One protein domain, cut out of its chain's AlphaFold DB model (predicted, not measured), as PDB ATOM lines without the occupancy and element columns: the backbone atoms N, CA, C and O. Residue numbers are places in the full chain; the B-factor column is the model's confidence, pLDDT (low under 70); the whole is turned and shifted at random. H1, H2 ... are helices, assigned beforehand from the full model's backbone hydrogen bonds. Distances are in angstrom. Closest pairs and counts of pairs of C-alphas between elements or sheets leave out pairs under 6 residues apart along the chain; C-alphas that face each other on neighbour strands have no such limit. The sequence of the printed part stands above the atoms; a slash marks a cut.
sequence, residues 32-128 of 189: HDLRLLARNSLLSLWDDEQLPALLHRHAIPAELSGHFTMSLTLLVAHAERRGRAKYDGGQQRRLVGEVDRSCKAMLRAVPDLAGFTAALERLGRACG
ATOM      1  N   HIS A  32      25.872   4.791  38.276       94.38
ATOM      2  CA  HIS A  32      25.414   4.223  37.011       94.38
ATOM      3  C   HIS A  32      24.023   3.587  37.125       94.38
ATOM      4  O   HIS A  32      23.146   3.909  36.324       94.38
ATOM      5  N   ASP A  33      23.813   2.710  38.109       95.81
ATOM      6  CA  ASP A  33      22.522   2.039  38.281       95.81
ATOM      7  C   ASP A  33      21.451   3.007  38.769       95.81
ATOM      8  O   ASP A  33      20.329   2.959  38.273       95.81
ATOM      9  N   LEU A  34      21.804   3.949  39.648       97.25
ATOM     10  CA  LEU A  34      20.889   5.010  40.062       97.25
ATOM     11  C   LEU A  34      20.375   5.812  38.862       97.25
ATOM     12  O   LEU A  34      19.173   6.021  38.731       97.25
ATOM     13  N   ARG A  35      21.251   6.193  37.921       96.88
ATOM     14  CA  ARG A  35      20.827   6.890  36.693       96.88
ATOM     15  C   ARG A  35      19.904   6.038  35.830       96.88
ATOM     16  O   ARG A  35      18.974   6.580  35.240       96.88
ATOM     17  N   LEU A  36      20.153   4.733  35.724       95.69
ATOM     18  CA  LEU A  36      19.294   3.831  34.952       95.69
ATOM     19  C   LEU A  36      17.908   3.689  35.590       95.69
ATOM     20  O   LEU A  36      16.903   3.813  34.890       95.69
ATOM     21  N   LEU A  37      17.852   3.471  36.905       96.81
ATOM     22  CA  LEU A  37      16.604   3.316  37.654       96.81
ATOM     23  C   LEU A  37      15.796   4.617  37.666       96.81
ATOM     24  O   LEU A  37      14.607   4.604  37.338       96.81
ATOM     25  N   ALA A  38      16.446   5.754  37.930       97.56
ATOM     26  CA  ALA A  38      15.811   7.065  37.886       97.56
ATOM     27  C   ALA A  38      15.293   7.401  36.480       97.56
ATOM     28  O   ALA A  38      14.166   7.865  36.341       97.56
ATOM     29  N   ARG A  39      16.060   7.107  35.419       96.44
ATOM     30  CA  ARG A  39      15.610   7.279  34.026       96.44
ATOM     31  C   ARG A  39      14.356   6.465  33.734       96.44
ATOM     32  O   ARG A  39      13.404   7.002  33.184       96.44
ATOM     33  N   ASN A  40      14.355   5.180  34.082       95.19
ATOM     34  CA  ASN A  40      13.202   4.316  33.830       95.19
ATOM     35  C   ASN A  40      11.969   4.796  34.604       95.19
ATOM     36  O   ASN A  40      10.877   4.830  34.046       95.19
ATOM     37  N   SER A  41      12.159   5.235  35.849       96.38
ATOM     38  CA  SER A  41      11.080   5.783  36.674       96.38
ATOM     39  C   SER A  41      10.545   7.098  36.102       96.38
ATOM     40  O   SER A  41       9.340   7.249  35.976       96.38
ATOM     41  N   LEU A  42      11.414   8.012  35.654       96.12
ATOM     42  CA  LEU A  42      11.009   9.256  34.986       96.12
ATOM     43  C   LEU A  42      10.184   9.003  33.725       96.12
ATOM     44  O   LEU A  42       9.181   9.669  33.504       96.12
ATOM     45  N   LEU A  43      10.600   8.041  32.898       94.81
ATOM     46  CA  LEU A  43       9.854   7.657  31.700       94.81
ATOM     47  C   LEU A  43       8.512   7.003  32.045       94.81
ATOM     48  O   LEU A  43       7.557   7.167  31.297       94.81
ATOM     49  N   SER A  44       8.440   6.271  33.158       94.56
ATOM     50  CA  SER A  44       7.204   5.648  33.637       94.56
ATOM     51  C   SER A  44       6.250   6.652  34.286       94.56
ATOM     52  O   SER A  44       5.048   6.456  34.219       94.56
ATOM     53  N   LEU A  45       6.756   7.726  34.896       95.62
ATOM     54  CA  LEU A  45       5.980   8.682  35.704       95.62
ATOM     55  C   LEU A  45       5.739  10.026  35.006       95.62
ATOM     56  O   LEU A  45       5.310  10.978  35.648       95.62
ATOM     57  N   TRP A  46       6.066  10.143  33.719       94.38
ATOM     58  CA  TRP A  46       6.129  11.427  33.014       94.38
ATOM     59  C   TRP A  46       4.812  12.218  32.978       94.38
ATOM     60  O   TRP A  46       4.844  13.441  32.858       94.38
ATOM     61  N   ASP A  47       3.688  11.514  33.054       93.19
ATOM     62  CA  ASP A  47       2.313  12.011  33.045       93.19
ATOM     63  C   ASP A  47       1.694  12.085  34.453       93.19
ATOM     64  O   ASP A  47       0.516  12.404  34.586       93.19
ATOM     65  N   ASP A  48       2.465  11.797  35.506       95.69
ATOM     66  CA  ASP A  48       2.003  11.906  36.889       95.69
ATOM     67  C   ASP A  48       1.988  13.371  37.363       95.69
ATOM     68  O   ASP A  48       2.978  14.101  37.249       95.69
ATOM     69  N   GLU A  49       0.866  13.801  37.943       95.06
ATOM     70  CA  GLU A  49       0.644  15.184  38.386       95.06
ATOM     71  C   GLU A  49       1.583  15.623  39.524       95.06
ATOM     72  O   GLU A  49       1.841  16.817  39.692       95.06
ATOM     73  N   GLN A  50       2.127  14.681  40.302       96.12
ATOM     74  CA  GLN A  50       3.044  14.977  41.405       96.12
ATOM     75  C   GLN A  50       4.500  15.089  40.940       96.12
ATOM     76  O   GLN A  50       5.336  15.642  41.668       96.12
ATOM     77  N   LEU A  51       4.826  14.598  39.737       95.81
ATOM     78  CA  LEU A  51       6.193  14.604  39.226       95.81
ATOM     79  C   LEU A  51       6.794  16.023  39.176       95.81
ATOM     80  O   LEU A  51       7.895  16.187  39.702       95.81
ATOM     81  N   PRO A  52       6.128  17.075  38.654       95.69
ATOM     82  CA  PRO A  52       6.705  18.424  38.619       95.69
ATOM     83  C   PRO A  52       7.120  18.956  39.999       95.69
ATOM     84  O   PRO A  52       8.207  19.519  40.151       95.69
ATOM     85  N   ALA A  53       6.296  18.725  41.027       96.19
ATOM     86  CA  ALA A  53       6.604  19.128  42.397       96.19
ATOM     87  C   ALA A  53       7.802  18.351  42.970       96.19
ATOM     88  O   ALA A  53       8.627  18.917  43.693       96.19
ATOM     89  N   LEU A  54       7.929  17.064  42.626       96.81
ATOM     90  CA  LEU A  54       9.080  16.236  42.986       96.81
ATOM     91  C   LEU A  54      10.356  16.743  42.297       96.81
ATOM     92  O   LEU A  54      11.371  16.932  42.968       96.81
ATOM     93  N   LEU A  55      10.308  17.033  40.992       96.69
ATOM     94  CA  LEU A  55      11.452  17.576  40.246       96.69
ATOM     95  C   LEU A  55      11.949  18.892  40.865       96.69
ATOM     96  O   LEU A  55      13.151  19.057  41.082       96.69
ATOM     97  N   HIS A  56      11.023  19.786  41.224       95.88
ATOM     98  CA  HIS A  56      11.342  21.045  41.896       95.88
ATOM     99  C   HIS A  56      12.003  20.826  43.267       95.88
ATOM    100  O   HIS A  56      13.031  21.433  43.563       95.88
ATOM    101  N   ARG A  57      11.466  19.911  44.088       96.88
ATOM    102  CA  ARG A  57      12.010  19.583  45.421       96.88
ATOM    103  C   ARG A  57      13.449  19.072  45.372       96.88
ATOM    104  O   ARG A  57      14.215  19.321  46.297       96.88
ATOM    105  N   HIS A  58      13.817  18.383  44.296       96.75
ATOM    106  CA  HIS A  58      15.175  17.886  44.067       96.75
ATOM    107  C   HIS A  58      16.047  18.852  43.248       96.75
ATOM    108  O   HIS A  58      17.062  18.439  42.685       96.75
ATOM    109  N   ALA A  59      15.671  20.136  43.211       95.94
ATOM    110  CA  ALA A  59      16.420  21.228  42.594       95.94
ATOM    111  C   ALA A  59      16.733  21.017  41.102       95.94
ATOM    112  O   ALA A  59      17.748  21.498  40.599       95.94
ATOM    113  N   ILE A  60      15.863  20.307  40.374       95.19
ATOM    114  CA  ILE A  60      15.992  20.186  38.921       95.19
ATOM    115  C   ILE A  60      15.511  21.501  38.282       95.19
ATOM    116  O   ILE A  60      14.384  21.920  38.553       95.19
ATOM    117  N   PRO A  61      16.327  22.148  37.426       95.12
ATOM    118  CA  PRO A  61      15.937  23.374  36.735       95.12
ATOM    119  C   PRO A  61      14.649  23.208  35.924       95.12
ATOM    120  O   PRO A  61      14.490  22.219  35.196       95.12
ATOM    121  N   ALA A  62      13.759  24.199  36.016       94.31
ATOM    122  CA  ALA A  62      12.451  24.182  35.365       94.31
ATOM    123  C   ALA A  62      12.564  24.036  33.838       94.31
ATOM    124  O   ALA A  62      11.746  23.369  33.203       94.31
ATOM    125  N   GLU A  63      13.621  24.598  33.251       95.25
ATOM    126  CA  GLU A  63      13.929  24.520  31.825       95.25
ATOM    127  C   GLU A  63      14.229  23.077  31.402       95.25
ATOM    128  O   GLU A  63      13.756  22.615  30.363       95.25
ATOM    129  N   LEU A  64      14.975  22.329  32.227       94.88
ATOM    130  CA  LEU A  64      15.295  20.929  31.948       94.88
ATOM    131  C   LEU A  64      14.058  20.039  32.077       94.88
ATOM    132  O   LEU A  64      13.836  19.192  31.208       94.88
ATOM    133  N   SER A  65      13.236  20.249  33.110       94.06
ATOM    134  CA  SER A  65      11.963  19.531  33.242       94.06
ATOM    135  C   SER A  65      10.999  19.860  32.101       94.06
ATOM    136  O   SER A  65      10.400  18.952  31.534       94.06
ATOM    137  N   GLY A  66      10.908  21.131  31.694       93.88
ATOM    138  CA  GLY A  66      10.052  21.567  30.591       93.88
ATOM    139  C   GLY A  66      10.467  20.955  29.254       93.88
ATOM    140  O   GLY A  66       9.624  20.436  28.522       93.88
ATOM    141  N   HIS A  67      11.772  20.929  28.955       94.50
ATOM    142  CA  HIS A  67      12.295  20.250  27.767       94.50
ATOM    143  C   HIS A  67      11.994  18.748  27.775       94.50
ATOM    144  O   HIS A  67      11.609  18.199  26.745       94.50
ATOM    145  N   PHE A  68      12.143  18.078  28.919       94.88
ATOM    146  CA  PHE A  68      11.826  16.656  29.046       94.88
ATOM    147  C   PHE A  68      10.344  16.364  28.789       94.88
ATOM    148  O   PHE A  68      10.036  15.533  27.931       94.88
ATOM    149  N   THR A  69       9.436  17.080  29.458       94.44
ATOM    150  CA  THR A  69       7.985  16.917  29.280       94.44
ATOM    151  C   THR A  69       7.567  17.198  27.838       94.44
ATOM    152  O   THR A  69       6.815  16.419  27.252       94.44
ATOM    153  N   MET A  70       8.102  18.258  27.223       94.62
ATOM    154  CA  MET A  70       7.828  18.588  25.823       94.62
ATOM    155  C   MET A  70       8.301  17.480  24.872       94.62
ATOM    156  O   MET A  70       7.531  17.014  24.033       94.62
ATOM    157  N   SER A  71       9.549  17.012  25.010       94.19
ATOM    158  CA  SER A  71      10.094  15.946  24.160       94.19
ATOM    159  C   SER A  71       9.307  14.637  24.288       94.19
ATOM    160  O   SER A  71       9.068  13.974  23.276       94.19
ATOM    161  N   LEU A  72       8.875  14.268  25.499       93.88
ATOM    162  CA  LEU A  72       8.040  13.081  25.704       93.88
ATOM    163  C   LEU A  72       6.644  13.241  25.111       93.88
ATOM    164  O   LEU A  72       6.183  12.338  24.418       93.88
ATOM    165  N   THR A  73       6.016  14.402  25.295       94.31
ATOM    166  CA  THR A  73       4.705  14.710  24.702       94.31
ATOM    167  C   THR A  73       4.749  14.561  23.181       94.31
ATOM    168  O   THR A  73       3.883  13.921  22.585       94.31
ATOM    169  N   LEU A  74       5.797  15.086  22.535       92.62
ATOM    170  CA  LEU A  74       5.996  14.945  21.091       92.62
ATOM    171  C   LEU A  74       6.227  13.488  20.669       92.62
ATOM    172  O   LEU A  74       5.707  13.066  19.633       92.62
ATOM    173  N   LEU A  75       6.984  12.713  21.452       91.88
ATOM    174  CA  LEU A  75       7.220  11.293  21.185       91.88
ATOM    175  C   LEU A  75       5.927  10.474  21.280       91.88
ATOM    176  O   LEU A  75       5.658   9.672  20.384       91.88
ATOM    177  N   VAL A  76       5.123  10.692  22.321       90.75
ATOM    178  CA  VAL A  76       3.835  10.012  22.524       90.75
ATOM    179  C   VAL A  76       2.853  10.395  21.420       90.75
ATOM    180  O   VAL A  76       2.341   9.513  20.735       90.75
ATOM    181  N   ALA A  77       2.696  11.690  21.128       90.38
ATOM    182  CA  ALA A  77       1.837  12.151  20.038       90.38
ATOM    183  C   ALA A  77       2.268  11.583  18.672       90.38
ATOM    184  O   ALA A  77       1.431  11.258  17.826       90.38
ATOM    185  N   HIS A  78       3.577  11.438  18.431       87.81
ATOM    186  CA  HIS A  78       4.086  10.782  17.228       87.81
ATOM    187  C   HIS A  78       3.754   9.278  17.210       87.81
ATOM    188  O   HIS A  78       3.342   8.758  16.171       87.81
ATOM    189  N   ALA A  79       3.885   8.582  18.344       86.38
ATOM    190  CA  ALA A  79       3.541   7.165  18.473       86.38
ATOM    191  C   ALA A  79       2.036   6.900  18.274       86.38
ATOM    192  O   ALA A  79       1.676   5.939  17.600       86.38
ATOM    193  N   GLU A  80       1.158   7.773  18.767       86.25
ATOM    194  CA  GLU A  80      -0.297   7.658  18.584       86.25
ATOM    195  C   GLU A  80      -0.718   7.861  17.121       86.25
ATOM    196  O   GLU A  80      -1.519   7.098  16.575       86.25
ATOM    197  N   ARG A  81      -0.123   8.847  16.432       82.06
ATOM    198  CA  ARG A  81      -0.366   9.088  14.994       82.06
ATOM    199  C   ARG A  81       0.106   7.926  14.119       82.06
ATOM    200  O   ARG A  81      -0.471   7.673  13.061       82.06
ATOM    201  N   ARG A  82       1.132   7.196  14.567       69.12
ATOM    202  CA  ARG A  82       1.692   6.023  13.881       69.12
ATOM    203  C   ARG A  82       0.686   4.882  13.720       69.12
ATOM    204  O   ARG A  82       0.805   4.125  12.765       69.12
ATOM    205  N   GLY A  83      -0.341   4.792  14.571       59.78
ATOM    206  CA  GLY A  83      -1.443   3.843  14.380       59.78
ATOM    207  C   GLY A  83      -2.226   4.040  13.068       59.78
ATOM    208  O   GLY A  83      -3.112   3.244  12.776       59.78
ATOM    209  N   ARG A  84      -1.932   5.096  12.285       58.03
ATOM    210  CA  ARG A  84      -2.707   5.521  11.110       58.03
ATOM    211  C   ARG A  84      -1.884   5.808   9.835       58.03
ATOM    212  O   ARG A  84      -2.495   6.139   8.823       58.03
ATOM    213  N   ALA A  85      -0.545   5.703   9.827       60.44
ATOM    214  CA  ALA A  85       0.281   6.111   8.668       60.44
ATOM    215  C   ALA A  85       1.591   5.311   8.461       60.44
ATOM    216  O   ALA A  85       2.091   4.648   9.370       60.44
ATOM    217  N   LYS A  86       2.160   5.396   7.242       60.41
ATOM    218  CA  LYS A  86       3.426   4.760   6.812       60.41
ATOM    219  C   LYS A  86       4.616   5.246   7.665       60.41
ATOM    220  O   LYS A  86       4.724   6.426   7.978       60.41
ATOM    221  N   TYR A  87       5.507   4.323   8.027       66.19
ATOM    222  CA  TYR A  87       6.598   4.506   8.994       66.19
ATOM    223  C   TYR A  87       7.698   5.491   8.545       66.19
ATOM    224  O   TYR A  87       8.388   5.222   7.564       66.19
ATOM    225  N   ASP A  88       7.937   6.556   9.326       73.06
ATOM    226  CA  ASP A  88       9.176   7.353   9.288       73.06
ATOM    227  C   ASP A  88      10.064   7.038  10.508       73.06
ATOM    228  O   ASP A  88       9.952   7.624  11.588       73.06
ATOM    229  N   GLY A  89      10.981   6.084  10.332       77.25
ATOM    230  CA  GLY A  89      11.954   5.714  11.363       77.25
ATOM    231  C   GLY A  89      13.008   6.789  11.660       77.25
ATOM    232  O   GLY A  89      13.684   6.708  12.687       77.25
ATOM    233  N   GLY A  90      13.178   7.794  10.795       85.38
ATOM    234  CA  GLY A  90      14.086   8.917  11.023       85.38
ATOM    235  C   GLY A  90      13.578   9.829  12.136       85.38
ATOM    236  O   GLY A  90      14.299  10.082  13.107       85.38
ATOM    237  N   GLN A  91      12.315  10.248  12.036       86.06
ATOM    238  CA  GLN A  91      11.688  11.127  13.022       86.06
ATOM    239  C   GLN A  91      11.594  10.478  14.411       86.06
ATOM    240  O   GLN A  91      11.968  11.104  15.404       86.06
ATOM    241  N   GLN A  92      11.187   9.206  14.497       86.44
ATOM    242  CA  GLN A  92      11.110   8.505  15.784       86.44
ATOM    243  C   GLN A  92      12.476   8.422  16.480       86.44
ATOM    244  O   GLN A  92      12.576   8.708  17.673       86.44
ATOM    245  N   ARG A  93      13.546   8.060  15.756       89.62
ATOM    246  CA  ARG A  93      14.900   7.983  16.336       89.62
ATOM    247  C   ARG A  93      15.366   9.330  16.877       89.62
ATOM    248  O   ARG A  93      15.991   9.374  17.935       89.62
ATOM    249  N   ARG A  94      15.039  10.421  16.181       92.94
ATOM    250  CA  ARG A  94      15.344  11.777  16.645       92.94
ATOM    251  C   ARG A  94      14.627  12.090  17.960       92.94
ATOM    252  O   ARG A  94      15.299  12.506  18.899       92.94
ATOM    253  N   LEU A  95      13.318  11.842  18.039       92.25
ATOM    254  CA  LEU A  95      12.511  12.102  19.239       92.25
ATOM    255  C   LEU A  95      12.986  11.272  20.440       92.25
ATOM    256  O   LEU A  95      13.187  11.811  21.525       92.25
ATOM    257  N   VAL A  96      13.265   9.980  20.237       92.81
ATOM    258  CA  VAL A  96      13.858   9.120  21.278       92.81
ATOM    259  C   VAL A  96      15.206   9.677  21.746       92.81
ATOM    260  O   VAL A  96      15.481   9.715  22.943       92.81
ATOM    261  N   GLY A  97      16.041  10.151  20.817       94.75
ATOM    262  CA  GLY A  97      17.316  10.787  21.146       94.75
ATOM    263  C   GLY A  97      17.167  12.104  21.916       94.75
ATOM    264  O   GLY A  97      17.995  12.394  22.776       94.75
ATOM    265  N   GLU A  98      16.137  12.901  21.628       94.50
ATOM    266  CA  GLU A  98      15.820  14.131  22.369       94.50
ATOM    267  C   GLU A  98      15.392  13.813  23.805       94.50
ATOM    268  O   GLU A  98      15.989  14.348  24.738       94.50
ATOM    269  N   VAL A  99      14.470  12.863  23.993       95.06
ATOM    270  CA  VAL A  99      14.049  12.390  25.324       95.06
ATOM    271  C   VAL A  99      15.240  11.876  26.136       95.06
ATOM    272  O   VAL A  99      15.413  12.252  27.296       95.06
ATOM    273  N   ASP A 100      16.103  11.055  25.531       94.69
ATOM    274  CA  ASP A 100      17.271  10.497  26.217       94.69
ATOM    275  C   ASP A 100      18.272  11.585  26.641       94.69
ATOM    276  O   ASP A 100      18.808  11.535  27.752       94.69
ATOM    277  N   ARG A 101      18.495  12.604  25.797       95.88
ATOM    278  CA  ARG A 101      19.350  13.752  26.135       95.88
ATOM    279  C   ARG A 101      18.758  14.593  27.262       95.88
ATOM    280  O   ARG A 101      19.490  14.904  28.201       95.88
ATOM    281  N   SER A 102      17.467  14.915  27.198       95.31
ATOM    282  CA  SER A 102      16.781  15.697  28.233       95.31
ATOM    283  C   SER A 102      16.797  14.968  29.579       95.31
ATOM    284  O   SER A 102      17.199  15.546  30.588       95.31
ATOM    285  N   CYS A 103      16.497  13.666  29.590       95.44
ATOM    286  CA  CYS A 103      16.563  12.858  30.806       95.44
ATOM    287  C   CYS A 103      17.986  12.800  31.385       95.44
ATOM    288  O   CYS A 103      18.181  13.006  32.583       95.44
ATOM    289  N   LYS A 104      19.009  12.585  30.545       95.75
ATOM    290  CA  LYS A 104      20.413  12.611  30.988       95.75
ATOM    291  C   LYS A 104      20.814  13.964  31.569       95.75
ATOM    292  O   LYS A 104      21.558  13.988  32.546       95.75
ATOM    293  N   ALA A 105      20.359  15.069  30.978       95.69
ATOM    294  CA  ALA A 105      20.633  16.411  31.481       95.69
ATOM    295  C   ALA A 105      20.000  16.630  32.861       95.69
ATOM    296  O   ALA A 105      20.704  17.037  33.782       95.69
ATOM    297  N   MET A 106      18.726  16.263  33.038       95.75
ATOM    298  CA  MET A 106      18.050  16.325  34.341       95.75
ATOM    299  C   MET A 106      18.794  15.513  35.400       95.75
ATOM    300  O   MET A 106      19.170  16.053  36.432       95.75
ATOM    301  N   LEU A 107      19.093  14.240  35.123       96.56
ATOM    302  CA  LEU A 107      19.774  13.357  36.078       96.56
ATOM    303  C   LEU A 107      21.202  13.806  36.418       96.56
ATOM    304  O   LEU A 107      21.751  13.396  37.437       96.56
ATOM    305  N   ARG A 108      21.852  14.597  35.559       96.12
ATOM    306  CA  ARG A 108      23.153  15.218  35.864       96.12
ATOM    307  C   ARG A 108      23.022  16.424  36.788       96.12
ATOM    308  O   ARG A 108      23.973  16.701  37.505       96.12
ATOM    309  N   ALA A 109      21.886  17.118  36.755       94.94
ATOM    310  CA  ALA A 109      21.622  18.286  37.588       94.94
ATOM    311  C   ALA A 109      21.170  17.925  39.015       94.94
ATOM    312  O   ALA A 109      21.243  18.773  39.894       94.94
ATOM    313  N   VAL A 110      20.728  16.684  39.253       96.56
ATOM    314  CA  VAL A 110      20.279  16.216  40.575       96.56
ATOM    315  C   VAL A 110      21.449  16.193  41.577       96.56
ATOM    316  O   VAL A 110      22.390  15.422  41.366       96.56
ATOM    317  N   PRO A 111      21.392  16.959  42.687       94.44
ATOM    318  CA  PRO A 111      22.471  16.990  43.681       94.44
ATOM    319  C   PRO A 111      22.590  15.694  44.496       94.44
ATOM    320  O   PRO A 111      23.694  15.216  44.747       94.44
ATOM    321  N   ASP A 112      21.451  15.116  44.884       96.44
ATOM    322  CA  ASP A 112      21.359  13.838  45.596       96.44
ATOM    323  C   ASP A 112      20.579  12.824  44.756       96.44
ATOM    324  O   ASP A 112      19.348  12.737  44.800       96.44
ATOM    325  N   LEU A 113      21.317  12.065  43.948       96.50
ATOM    326  CA  LEU A 113      20.728  11.088  43.041       96.50
ATOM    327  C   LEU A 113      20.110   9.891  43.785       96.50
ATOM    328  O   LEU A 113      19.125   9.329  43.304       96.50
ATOM    329  N   ALA A 114      20.655   9.507  44.944       96.94
ATOM    330  CA  ALA A 114      20.128   8.392  45.727       96.94
ATOM    331  C   ALA A 114      18.767   8.762  46.328       96.94
ATOM    332  O   ALA A 114      17.788   8.048  46.101       96.94
ATOM    333  N   GLY A 115      18.680   9.920  46.991       97.94
ATOM    334  CA  GLY A 115      17.420  10.441  47.523       97.94
ATOM    335  C   GLY A 115      16.382  10.705  46.432       97.94
ATOM    336  O   GLY A 115      15.211  10.371  46.596       97.94
ATOM    337  N   PHE A 116      16.799  11.224  45.272       98.31
ATOM    338  CA  PHE A 116      15.898  11.408  44.130       98.31
ATOM    339  C   PHE A 116      15.346  10.084  43.588       98.31
ATOM    340  O   PHE A 116      14.146   9.970  43.343       98.31
ATOM    341  N   THR A 117      16.195   9.064  43.439       98.12
ATOM    342  CA  THR A 117      15.750   7.729  43.003       98.12
ATOM    343  C   THR A 117      14.774   7.121  44.011       98.12
ATOM    344  O   THR A 117      13.749   6.578  43.608       98.12
ATOM    345  N   ALA A 118      15.026   7.288  45.315       98.12
ATOM    346  CA  ALA A 118      14.113   6.850  46.370       98.12
ATOM    347  C   ALA A 118      12.749   7.555  46.306       98.12
ATOM    348  O   ALA A 118      11.708   6.922  46.485       98.12
ATOM    349  N   ALA A 119      12.731   8.861  46.028       98.06
ATOM    350  CA  ALA A 119      11.494   9.619  45.872       98.06
ATOM    351  C   ALA A 119      10.685   9.149  44.650       98.06
ATOM    352  O   ALA A 119       9.474   8.955  44.760       98.06
ATOM    353  N   LEU A 120      11.352   8.910  43.515       97.75
ATOM    354  CA  LEU A 120      10.719   8.349  42.317       97.75
ATOM    355  C   LEU A 120      10.163   6.940  42.567       97.75
ATOM    356  O   LEU A 120       9.042   6.652  42.160       97.75
ATOM    357  N   GLU A 121      10.911   6.085  43.269       97.19
ATOM    358  CA  GLU A 121      10.475   4.732  43.638       97.19
ATOM    359  C   GLU A 121       9.188   4.764  44.470       97.19
ATOM    360  O   GLU A 121       8.246   4.012  44.209       97.19
ATOM    361  N   ARG A 122       9.114   5.667  45.455       96.56
ATOM    362  CA  ARG A 122       7.902   5.841  46.262       96.56
ATOM    363  C   ARG A 122       6.728   6.344  45.448       96.56
ATOM    364  O   ARG A 122       5.632   5.820  45.623       96.56
ATOM    365  N   LEU A 123       6.951   7.331  44.580       97.00
ATOM    366  CA  LEU A 123       5.895   7.860  43.725       97.00
ATOM    367  C   LEU A 123       5.340   6.753  42.818       97.00
ATOM    368  O   LEU A 123       4.133   6.535  42.811       97.00
ATOM    369  N   GLY A 124       6.215   5.981  42.163       96.25
ATOM    370  CA  GLY A 124       5.818   4.860  41.304       96.25
ATOM    371  C   GLY A 124       4.996   3.789  42.019       96.25
ATOM    372  O   GLY A 124       3.985   3.313  41.494       96.25
ATOM    373  N   ARG A 125       5.373   3.452  43.257       94.94
ATOM    374  CA  ARG A 125       4.602   2.523  44.095       94.94
ATOM    375  C   ARG A 125       3.260   3.109  44.525       94.94
ATOM    376  O   ARG A 125       2.257   2.407  44.457       94.94
ATOM    377  N   ALA A 126       3.230   4.376  44.937       94.75
ATOM    378  CA  ALA A 126       2.014   5.047  45.395       94.75
ATOM    379  C   ALA A 126       0.973   5.214  44.275       94.75
ATOM    380  O   ALA A 126      -0.222   5.098  44.533       94.75
ATOM    381  N   CYS A 127       1.414   5.431  43.034       93.38
ATOM    382  CA  CYS A 127       0.535   5.584  41.875       93.38
ATOM    383  C   CYS A 127       0.215   4.252  41.159       93.38
ATOM    384  O   CYS A 127      -0.305   4.260  40.046       93.38
ATOM    385  N   GLY A 128       0.571   3.099  41.743       90.25
ATOM    386  CA  GLY A 128       0.269   1.776  41.181       90.25
ATOM    387  C   GLY A 128       1.059   1.397  39.920       90.25
ATOM    388  O   GLY A 128       0.751   0.384  39.297       90.25
TER     389      GLY A 128
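What this domain is: This is residues 32 to 128 of the 189 residues of an uncharacterized protein of Deinococcus peraridilitoris (strain DSM 19664 / LMG 22246 / CIP 109416 / KR-200) (UniProt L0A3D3). What is the overall shape? A long helical hairpin, H3 and H4, has a head of three shorter helices, H1, H2 and H5, gathered where H3 begins and H4 ends. In the head H5 packs on H1, and H1 crosses H4 near that end; at the far end of the hairpin residues 83 to 90 stick out. What is it made of, and how large is it? The printed part has 97 residues with five named helices, H1 to H5 in chain order, and no named strand: the class is all helix. It is compact, with a radius of gyration of the C-alphas of 14.1 A, and elongated, spanning 43 by 27 by 24 A.

Where its parts are: Where are the longest helices? H3, residues 62 to 82, is 30.1 A long and begins with C-alpha 62 at (12.451, 24.182, 35.365). H4, residues 89 to 109, is 30.6 A long. Where are the shorter ones? H1, residues 32 to 44, is 18.6 A long and begins with C-alpha 32 at (25.414, 4.223, 37.011). H2, residues 51 to 57, measures 9.8 A. H5, residues 113 to 126, measures 19.8 A and ends with C-alpha 126 at (2.014, 5.047, 45.395).

How they stand to each other: How do H3 and H4 stand? They form a helical hairpin and touch, closest at the C-alphas of Phe 68 and Ser 102, 5.1 A apart, with a shallow tilt of 24 degrees, opposite ways. What do H1 and H2 touch? H1 touches H4 at residues 103 to 107 of H4 alone, with a steep tilt of 59 degrees; the closest C-alphas are those of Arg 39 and Cys 103, 6.5 A apart. H2 and H3 are a helical hairpin but only just touch, with 3 pairs of C-alphas within 8 A, at residues 62 to 65 of H3 alone; the closest C-alphas are those of Leu 55 and Ser 65, 7.3 A apart. Where is H5? H5 touches H1, closest at the C-alphas of Ala 38 and Thr 117, 5.2 A apart, the same way at a shallow tilt of 34 degrees, only just short of steep. H5 and H3 are apart. How regular are the backbones? In H1, H2, H3, H4 and H5 every O i to N i+4 pair is within hydrogen-bond range.

The domain as a whole: How far does it reach? The two C-alphas farthest apart, those of Lys 86 and Asp 112, are 43.7 A apart. Is it whole? The printed part has no cut and no long link. Where is confidence low? Residues 82 to 87 are under 70 in pLDDT; the mean of the printed part is 92.1.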